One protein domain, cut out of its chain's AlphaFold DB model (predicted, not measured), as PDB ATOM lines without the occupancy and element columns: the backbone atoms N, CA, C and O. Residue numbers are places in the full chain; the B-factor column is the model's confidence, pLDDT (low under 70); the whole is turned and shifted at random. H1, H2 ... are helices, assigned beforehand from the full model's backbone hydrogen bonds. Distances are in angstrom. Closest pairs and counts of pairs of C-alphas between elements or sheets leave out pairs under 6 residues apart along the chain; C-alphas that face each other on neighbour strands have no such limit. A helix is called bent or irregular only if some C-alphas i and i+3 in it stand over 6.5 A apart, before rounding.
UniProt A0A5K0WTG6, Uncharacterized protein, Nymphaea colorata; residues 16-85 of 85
ATOM      1  N   VAL A  16     105.709 114.021  96.035       72.69
ATOM      2  CA  VAL A  16     104.881 114.850  96.926       72.69
ATOM      3  C   VAL A  16     103.429 114.889  96.450       72.69
ATOM      4  O   VAL A  16     102.517 114.765  97.263       72.69
ATOM      5  N   VAL A  17     103.201 114.989  95.138       79.56
ATOM      6  CA  VAL A  17     101.863 115.014  94.524       79.56
ATOM      7  C   VAL A  17     100.988 113.816  94.935       79.56
ATOM      8  O   VAL A  17      99.893 114.057  95.437       79.56
ATOM      9  N   PRO A  18     101.415 112.543  94.802       81.62
ATOM     10  CA  PRO A  18     100.579 111.410  95.203       81.62
ATOM     11  C   PRO A  18     100.283 111.398  96.708       81.62
ATOM     12  O   PRO A  18      99.179 111.032  97.103       81.62
ATOM     13  N   LYS A  19     101.218 111.857  97.550       77.50
ATOM     14  CA  LYS A  19     100.988 111.994  98.998       77.50
ATOM     15  C   LYS A  19      99.948 113.067  99.312       77.50
ATOM     16  O   LYS A  19      99.076 112.842 100.143       77.50
ATOM     17  N   LEU A  20     100.010 114.203  98.618       78.25
ATOM     18  CA  LEU A  20      99.033 115.280  98.750       78.25
ATOM     19  C   LEU A  20      97.634 114.815  98.324       78.25
ATOM     20  O   LEU A  20      96.669 115.052  99.043       78.25
ATOM     21  N   VAL A  21      97.530 114.111  97.192       84.94
ATOM     22  CA  VAL A  21      96.262 113.533  96.721       84.94
ATOM     23  C   VAL A  21      95.698 112.543  97.743       84.94
ATOM     24  O   VAL A  21      94.516 112.630  98.067       84.94
ATOM     25  N   ASN A  22      96.532 111.651  98.292       83.62
ATOM     26  CA  ASN A  22      96.097 110.695  99.314       83.62
ATOM     27  C   ASN A  22      95.586 111.399 100.576       83.62
ATOM     28  O   ASN A  22      94.521 111.074 101.085       83.62
ATOM     29  N   ALA A  23      96.302 112.414 101.049       79.19
ATOM     30  CA  ALA A  23      95.912 113.133 102.250       79.19
ATOM     31  C   ALA A  23      94.632 113.972 102.058       79.19
ATOM     32  O   ALA A  23      93.775 113.994 102.943       79.19
ATOM     33  N   ILE A  24      94.447 114.607 100.893       83.75
ATOM     34  CA  ILE A  24      93.179 115.273 100.543       83.75
ATOM     35  C   ILE A  24      92.041 114.247 100.515       83.75
ATOM     36  O   ILE A  24      90.962 114.505 101.047       83.75
ATOM     37  N   TRP A  25      92.282 113.076  99.926       86.62
ATOM     38  CA  TRP A  25      91.300 111.998  99.880       86.62
ATOM     39  C   TRP A  25      90.890 111.518 101.278       86.62
ATOM     40  O   TRP A  25      89.699 111.386 101.556       86.62
ATOM     41  N   GLU A  26      91.852 111.323 102.175       84.31
ATOM     42  CA  GLU A  26      91.611 110.914 103.559       84.31
ATOM     43  C   GLU A  26      90.826 111.975 104.359       84.31
ATOM     44  O   GLU A  26      89.936 111.629 105.138       84.31
ATOM     45  N   ILE A  27      91.066 113.270 104.114       83.50
ATOM     46  CA  ILE A  27      90.266 114.364 104.693       83.50
ATOM     47  C   ILE A  27      88.817 114.306 104.208       83.50
ATOM     48  O   ILE A  27      87.889 114.341 105.018       83.50
ATOM     49  N   LEU A  28      88.613 114.204 102.891       87.50
ATOM     50  CA  LEU A  28      87.269 114.132 102.317       87.50
ATOM     51  C   LEU A  28      86.537 112.892 102.842       87.50
ATOM     52  O   LEU A  28      85.397 113.000 103.291       87.50
ATOM     53  N   ARG A  29      87.199 111.730 102.880       87.44
ATOM     54  CA  ARG A  29      86.627 110.507 103.450       87.44
ATOM     55  C   ARG A  29      86.181 110.723 104.899       87.44
ATOM     56  O   ARG A  29      85.044 110.380 105.209       87.44
ATOM     57  N   GLY A  30      87.027 111.290 105.761       81.75
ATOM     58  CA  GLY A  30      86.690 111.526 107.171       81.75
ATOM     59  C   GLY A  30      85.475 112.441 107.363       81.75
ATOM     60  O   GLY A  30      84.654 112.202 108.246       81.75
ATOM     61  N   ILE A  31      85.300 113.441 106.490       83.94
ATOM     62  CA  ILE A  31      84.129 114.337 106.496       83.94
ATOM     63  C   ILE A  31      82.866 113.602 106.022       83.94
ATOM     64  O   ILE A  31      81.799 113.742 106.618       83.94
ATOM     65  N   PHE A  32      82.966 112.819 104.946       87.94
ATOM     66  CA  PHE A  32      81.797 112.221 104.296       87.94
ATOM     67  C   PHE A  32      81.389 110.850 104.854       87.94
ATOM     68  O   PHE A  32      80.247 110.442 104.647       87.94
ATOM     69  N   ILE A  33      82.252 110.131 105.581       87.38
ATOM     70  CA  ILE A  33      81.960 108.769 106.068       87.38
ATOM     71  C   ILE A  33      80.714 108.716 106.963       87.38
ATOM     72  O   ILE A  33      79.914 107.787 106.849       87.38
ATOM     73  N   GLY A  34      80.489 109.750 107.775       85.62
ATOM     74  CA  GLY A  34      79.290 109.886 108.601       85.62
ATOM     75  C   GLY A  34      77.995 110.026 107.801       85.62
ATOM     76  O   GLY A  34      76.944 109.550 108.226       85.62
ATOM     77  N   LEU A  35      78.078 110.647 106.622       86.81
ATOM     78  CA  LEU A  35      76.948 110.844 105.715       86.81
ATOM     79  C   LEU A  35      76.688 109.607 104.847       86.81
ATOM     80  O   LEU A  35      75.536 109.275 104.588       86.81
ATOM     81  N   VAL A  36      77.749 108.929 104.400       88.44
ATOM     82  CA  VAL A  36      77.657 107.786 103.476       88.44
ATOM     83  C   VAL A  36      77.347 106.478 104.204       88.44
ATOM     84  O   VAL A  36      76.569 105.670 103.706       88.44
ATOM     85  N   VAL A  37      77.971 106.244 105.361       87.19
ATOM     86  CA  VAL A  37      77.873 104.973 106.096       87.19
ATOM     87  C   VAL A  37      76.917 105.085 107.285       87.19
ATOM     88  O   VAL A  37      76.182 104.145 107.577       87.19
ATOM     89  N   GLY A  38      76.901 106.240 107.951       87.31
ATOM     90  CA  GLY A  38      76.027 106.530 109.086       87.31
ATOM     91  C   GLY A  38      76.748 107.300 110.190       87.31
ATOM     92  O   GLY A  38      77.968 107.206 110.335       87.31
ATOM     93  N   LYS A  39      75.990 108.047 111.008       85.75
ATOM     94  CA  LYS A  39      76.544 108.937 112.051       85.75
ATOM     95  C   LYS A  39      77.444 108.225 113.066       85.75
ATOM     96  O   LYS A  39      78.349 108.825 113.626       85.75
ATOM     97  N   GLU A  40      77.240 106.930 113.277       84.94
ATOM     98  CA  GLU A  40      78.071 106.082 114.141       84.94
ATOM     99  C   GLU A  40      79.537 105.932 113.676       84.94
ATOM    100  O   GLU A  40      80.390 105.548 114.485       84.94
ATOM    101  N   TYR A  41      79.829 106.275 112.415       85.31
ATOM    102  CA  TYR A  41      81.173 106.307 111.829       85.31
ATOM    103  C   TYR A  41      81.766 107.722 111.752       85.31
ATOM    104  O   TYR A  41      82.899 107.855 111.291       85.31
ATOM    105  N   GLU A  42      81.044 108.768 112.193       85.19
ATOM    106  CA  GLU A  42      81.542 110.152 112.158       85.19
ATOM    107  C   GLU A  42      82.896 110.271 112.877       85.19
ATOM    108  O   GLU A  42      83.082 109.880 114.040       85.19
ATOM    109  N   GLU A  43      83.859 110.837 112.154       84.19
ATOM    110  CA  GLU A  43      85.152 111.215 112.699       84.19
ATOM    111  C   GLU A  43      85.038 112.593 113.354       84.19
ATOM    112  O   GLU A  43      84.377 113.500 112.852       84.19
ATOM    113  N   GLY A  44      85.657 112.750 114.523       82.12
ATOM    114  CA  GLY A  44      85.650 114.027 115.231       82.12
ATOM    115  C   GLY A  44      86.646 115.021 114.632       82.12
ATOM    116  O   GLY A  44      87.634 114.638 114.003       82.12
ATOM    117  N   TRP A  45      86.459 116.306 114.944       79.19
ATOM    118  CA  TRP A  45      87.355 117.402 114.545       79.19
ATOM    119  C   TRP A  45      88.836 117.163 114.889       79.19
ATOM    120  O   TRP A  45      89.716 117.628 114.173       79.19
ATOM    121  N   PHE A  46      89.126 116.403 115.950       80.19
ATOM    122  CA  PHE A  46      90.496 116.047 116.334       80.19
ATOM    123  C   PHE A  46      91.211 115.195 115.274       80.19
ATOM    124  O   PHE A  46      92.381 115.422 114.979       80.19
ATOM    125  N   GLN A  47      90.508 114.237 114.669       78.88
ATOM    126  CA  GLN A  47      91.079 113.356 113.649       78.88
ATOM    127  C   GLN A  47      91.285 114.112 112.333       78.88
ATOM    128  O   GLN A  47      92.316 113.951 111.687       78.88
ATOM    129  N   LEU A  48      90.367 115.025 112.000       80.50
ATOM    130  CA  LEU A  48      90.528 115.960 110.886       80.50
ATOM    131  C   LEU A  48      91.772 116.846 111.064       80.50
ATOM    132  O   LEU A  48      92.581 116.958 110.147       80.50
ATOM    133  N   LEU A  49      91.965 117.425 112.255       80.31
ATOM    134  CA  LEU A  49      93.162 118.210 112.572       80.31
ATOM    135  C   LEU A  49      94.439 117.372 112.454       80.31
ATOM    136  O   LEU A  49      95.420 117.848 111.891       80.31
ATOM    137  N   PHE A  50      94.426 116.125 112.928       77.81
ATOM    138  CA  PHE A  50      95.579 115.228 112.826       77.81
ATOM    139  C   PHE A  50      95.968 114.951 111.365       77.81
ATOM    140  O   PHE A  50      97.142 115.052 111.009       77.81
ATOM    141  N   ARG A  51      94.979 114.716 110.490       76.88
ATOM    142  CA  ARG A  51      95.182 114.567 109.036       76.88
ATOM    143  C   ARG A  51      95.733 115.849 108.395       76.88
ATOM    144  O   ARG A  51      96.638 115.784 107.566       76.88
ATOM    145  N   CYS A  52      95.259 117.022 108.826       78.25
ATOM    146  CA  CYS A  52      95.796 118.317 108.387       78.25
ATOM    147  C   CYS A  52      97.244 118.552 108.850       78.25
ATOM    148  O   CYS A  52      98.040 119.117 108.106       78.25
ATOM    149  N   VAL A  53      97.621 118.108 110.053       78.62
ATOM    150  CA  VAL A  53      99.010 118.198 110.534       78.62
ATOM    151  C   VAL A  53      99.924 117.249 109.749       78.62
ATOM    152  O   VAL A  53     101.035 117.638 109.393       78.62
ATOM    153  N   GLY A  54      99.440 116.053 109.391       70.44
ATOM    154  CA  GLY A  54     100.155 115.110 108.521       70.44
ATOM    155  C   GLY A  54     100.432 115.632 107.103       70.44
ATOM    156  O   GLY A  54     101.411 115.225 106.482       70.44
ATOM    157  N   LEU A  55      99.635 116.588 106.610       71.06
ATOM    158  CA  LEU A  55      99.899 117.309 105.355       71.06
ATOM    159  C   LEU A  55     101.071 118.292 105.458       71.06
ATOM    160  O   LEU A  55     101.778 118.506 104.475       71.06
ATOM    161  N   VAL A  56     101.253 118.913 106.626       73.12
ATOM    162  CA  VAL A  56     102.272 119.949 106.853       73.12
ATOM    163  C   VAL A  56     103.614 119.330 107.245       73.12
ATOM    164  O   VAL A  56     104.664 119.846 106.867       73.12
ATOM    165  N   ILE A  57     103.591 118.218 107.985       74.50
ATOM    166  CA  ILE A  57     104.791 117.551 108.495       74.50
ATOM    167  C   ILE A  57     104.992 116.224 107.748       74.50
ATOM    168  O   ILE A  57     104.347 115.222 108.081       74.50
ATOM    169  N   PRO A  58     105.895 116.172 106.749       66.88
ATOM    170  CA  PRO A  58     106.159 114.942 106.017       66.88
ATOM    171  C   PRO A  58     106.715 113.869 106.961       66.88
ATOM    172  O   PRO A  58     107.735 114.072 107.612       66.88
ATOM    173  N   GLY A  59     106.052 112.710 107.004       68.50
ATOM    174  CA  GLY A  59     106.465 111.559 107.818       68.50
ATOM    175  C   GLY A  59     105.524 111.213 108.974       68.50
ATOM    176  O   GLY A  59     105.710 110.168 109.591       68.50
ATOM    177  N   LEU A  60     104.501 112.030 109.245       71.44
ATOM    178  CA  LEU A  60     103.431 111.644 110.166       71.44
ATOM    179  C   LEU A  60     102.391 110.744 109.473       71.44
ATOM    180  O   LEU A  60     102.115 110.943 108.287       71.44
ATOM    181  N   PRO A  61     101.802 109.768 110.192       68.69
ATOM    182  CA  PRO A  61     100.703 108.971 109.666       68.69
ATOM    183  C   PRO A  61      99.482 109.852 109.381       68.69
ATOM    184  O   PRO A  61      99.105 110.702 110.186       68.69
ATOM    185  N   ASP A  62      98.842 109.602 108.247       70.44
ATOM    186  CA  ASP A  62      97.611 110.248 107.779       70.44
ATOM    187  C   ASP A  62      96.327 109.559 108.279       70.44
ATOM    188  O   ASP A  62      95.222 109.930 107.883       70.44
ATOM    189  N   HIS A  63      96.464 108.573 109.166       74.31
ATOM    190  CA  HIS A  63      95.383 107.780 109.748       74.31
ATOM    191  C   HIS A  63      95.565 107.648 111.264       74.31
ATOM    192  O   HIS A  63      96.665 107.810 111.799       74.31
ATOM    193  N   GLY A  64      94.475 107.353 111.974       80.12
ATOM    194  CA  GLY A  64      94.462 107.245 113.429       80.12
ATOM    195  C   GLY A  64      93.715 106.016 113.954       80.12
ATOM    196  O   GLY A  64      93.152 105.229 113.195       80.12
ATOM    197  N   PRO A  65      93.653 105.837 115.284       83.69
ATOM    198  CA  PRO A  65      92.987 104.690 115.909       83.69
ATOM    199  C   PRO A  65      91.510 104.529 115.522       83.69
ATOM    200  O   PRO A  65      90.985 103.416 115.491       83.69
ATOM    201  N   ARG A  66      90.817 105.630 115.217       84.56
ATOM    202  CA  ARG A  66      89.407 105.591 114.819       84.56
ATOM    203  C   ARG A  66      89.204 104.960 113.442       84.56
ATOM    204  O   ARG A  66      88.206 104.265 113.279       84.56
ATOM    205  N   ASP A  67      90.165 105.056 112.528       84.56
ATOM    206  CA  ASP A  67      90.132 104.320 111.260       84.56
ATOM    207  C   ASP A  67      90.069 102.794 111.489       84.56
ATOM    208  O   ASP A  67      89.280 102.081 110.859       84.56
ATOM    209  N   TYR A  68      90.827 102.281 112.465       86.19
ATOM    210  CA  TYR A  68      90.798 100.861 112.847       86.19
ATOM    211  C   TYR A  68      89.473 100.449 113.498       86.19
ATOM    212  O   TYR A  68      88.936  99.373 113.222       86.19
ATOM    213  N   ILE A  69      88.908 101.311 114.345       88.88
ATOM    214  CA  ILE A  69      87.606 101.055 114.977       88.88
ATOM    215  C   ILE A  69      86.504 101.031 113.912       88.88
ATOM    216  O   ILE A  69      85.686 100.110 113.894       88.88
ATOM    217  N   ASN A  70      86.498 102.016 113.014       89.12
ATOM    218  CA  ASN A  70      85.506 102.142 111.952       89.12
ATOM    219  C   ASN A  70      85.581 100.961 110.978       89.12
ATOM    220  O   ASN A  70      84.546 100.375 110.661       89.12
ATOM    221  N   SER A  71      86.782 100.548 110.565       87.69
ATOM    222  CA  SER A  71      86.954  99.364 109.711       87.69
ATOM    223  C   SER A  71      86.476  98.082 110.396       87.69
ATOM    224  O   SER A  71      85.712  97.328 109.798       87.69
ATOM    225  N   THR A  72      86.823  97.871 111.667       91.06
ATOM    226  CA  THR A  72      86.373  96.693 112.430       91.06
ATOM    227  C   THR A  72      84.847  96.643 112.548       91.06
ATOM    228  O   THR A  72      84.239  95.595 112.326       91.06
ATOM    229  N   ARG A  73      84.208  97.783 112.845       89.88
ATOM    230  CA  ARG A  73      82.742  97.906 112.920       89.88
ATOM    231  C   ARG A  73      82.076  97.600 111.584       89.88
ATOM    232  O   ARG A  73      81.137  96.808 111.542       89.88
ATOM    233  N   LEU A  74      82.600  98.168 110.500       89.50
ATOM    234  CA  LEU A  74      82.067  97.957 109.159       89.50
ATOM    235  C   LEU A  74      82.179  96.484 108.740       89.50
ATOM    236  O   LEU A  74      81.234  95.913 108.193       89.50
ATOM    237  N   SER A  75      83.315  95.851 109.036       89.62
ATOM    238  CA  SER A  75      83.532  94.425 108.792       89.62
ATOM    239  C   SER A  75      82.563  93.554 109.589       89.62
ATOM    240  O   SER A  75      81.969  92.637 109.021       89.62
ATOM    241  N   ALA A  76      82.350  93.853 110.873       90.31
ATOM    242  CA  ALA A  76      81.392  93.130 111.708       90.31
ATOM    243  C   ALA A  76      79.951  93.274 111.185       90.31
ATOM    244  O   ALA A  76      79.259  92.272 111.015       90.31
ATOM    245  N   ALA A  77      79.528  94.495 110.844       88.00
ATOM    246  CA  ALA A  77      78.204  94.761 110.281       88.00
ATOM    247  C   ALA A  77      77.982  94.034 108.941       88.00
ATOM    248  O   ALA A  77      76.895  93.521 108.670       88.00
ATOM    249  N   LYS A  78      79.020  93.951 108.099       89.00
ATOM    250  CA  LYS A  78      78.961  93.222 106.825       89.00
ATOM    251  C   LYS A  78      78.843  91.710 107.030       89.00
ATOM    252  O   LYS A  78      78.078  91.065 106.314       89.00
ATOM    253  N   LEU A  79      79.573  91.154 107.999       90.44
ATOM    254  CA  LEU A  79      79.488  89.734 108.349       90.44
ATOM    255  C   LEU A  79      78.107  89.366 108.895       90.44
ATOM    256  O   LEU A  79      77.563  88.339 108.497       90.44
ATOM    257  N   ASP A  80      77.522  90.198 109.754       88.00
ATOM    258  CA  ASP A  80      76.180  89.958 110.291       88.00
ATOM    259  C   ASP A  80      75.119  89.927 109.179       88.00
ATOM    260  O   ASP A  80      74.394  88.942 109.043       88.00
ATOM    261  N   LYS A  81      75.125  90.920 108.276       83.69
ATOM    262  CA  LYS A  81      74.241  90.923 107.096       83.69
ATOM    263  C   LYS A  81      74.412  89.687 106.213       83.69
ATOM    264  O   LYS A  81      73.428  89.177 105.696       83.69
ATOM    265  N   SER A  82      75.642  89.196 106.042       83.75
ATOM    266  CA  SER A  82      75.901  88.002 105.226       83.75
ATOM    267  C   SER A  82      75.346  86.708 105.827       83.75
ATOM    268  O   SER A  82      75.091  85.769 105.087       83.75
ATOM    269  N   LYS A  83      75.143  86.653 107.151       76.81
ATOM    270  CA  LYS A  83      74.547  85.499 107.843       76.81
ATOM    271  C   LYS A  83      73.017  85.514 107.831       76.81
ATOM    272  O   LYS A  83      72.407  84.504 108.165       76.81
ATOM    273  N   GLN A  84      72.417  86.660 107.515       67.06
ATOM    274  CA  GLN A  84      70.966  86.861 107.450       67.06
ATOM    275  C   GLN A  84      70.407  86.740 106.018       67.06
ATOM    276  O   GLN A  84      69.193  86.829 105.841       67.06
ATOM    277  N   SER A  85      71.278  86.563 105.016       57.66
ATOM    278  CA  SER A  85      70.946  86.328 103.600       57.66
ATOM    279  C   SER A  85      71.073  84.857 103.233       57.66
ATOM    280  O   SER A  85      70.460  84.506 102.200       57.66
TER     281      SER A  85
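AT A GLANCE: This is residues 16 to 85 of the 85 residues of an uncharacterized protein of Nymphaea colorata (UniProt A0A5K0WTG6). Two helices, H1 and H2, lie side by side as a helical hairpin, and a third, H3, sets off from this body as a long arm whose far part, residues 75 to 83 with the last residues 84 and 85, sticks out free. The printed part has 70 residues, with three named helices in the order H1, H2, H3 and no named strand: all helix. The whole is loose, with a radius of gyration of the C-alphas of 14.0 A, and spans 45 by 22 by 18 A, the arm making much of the length.

IN THESE COORDINATES: Find C-alpha 16 at (104.881, 114.850, 96.926); from there H1, residues 16 to 36, runs 28.9 A to Val 36. It has a kink of 38 degrees near residue 30 and is irregular, but only just: C-alphas 31 and 34 are 6.9 A apart. Next look at Trp 45, C-alpha at (87.355, 117.402, 114.545), where H2, residues 45 to 56, begins its 17.0 A. H3, residues 65 to 83, runs 27.8 A to C-alpha 83 at (74.547, 85.499, 107.843).

HOW THE PARTS SIT: H1 and H2 touch, and their closest C-alphas, those of Ile 27 and Leu 48, are 6.4 A apart. This hairpin has a shallow tilt of 10 degrees, opposite ways. H1 and H3 are apart. H2 and H3 are only just apart, at 8.0 A. In H3 every O i to N i+4 pair is within hydrogen-bond range; in H1 15 of 17 are, in H2 7 of 8.

THE WHOLE: The two farthest C-alphas, those of Ile 57 and Ser 85, are 46.3 A apart. Without the free stretch, the body spans 32 by 19 by 18 A. The printed part has no cut, and both links, of 8 residues each, are short. The mean pLDDT of the printed part is 81.6; look for values under 70 at residues 58 to 59, 61 and 84 to 85.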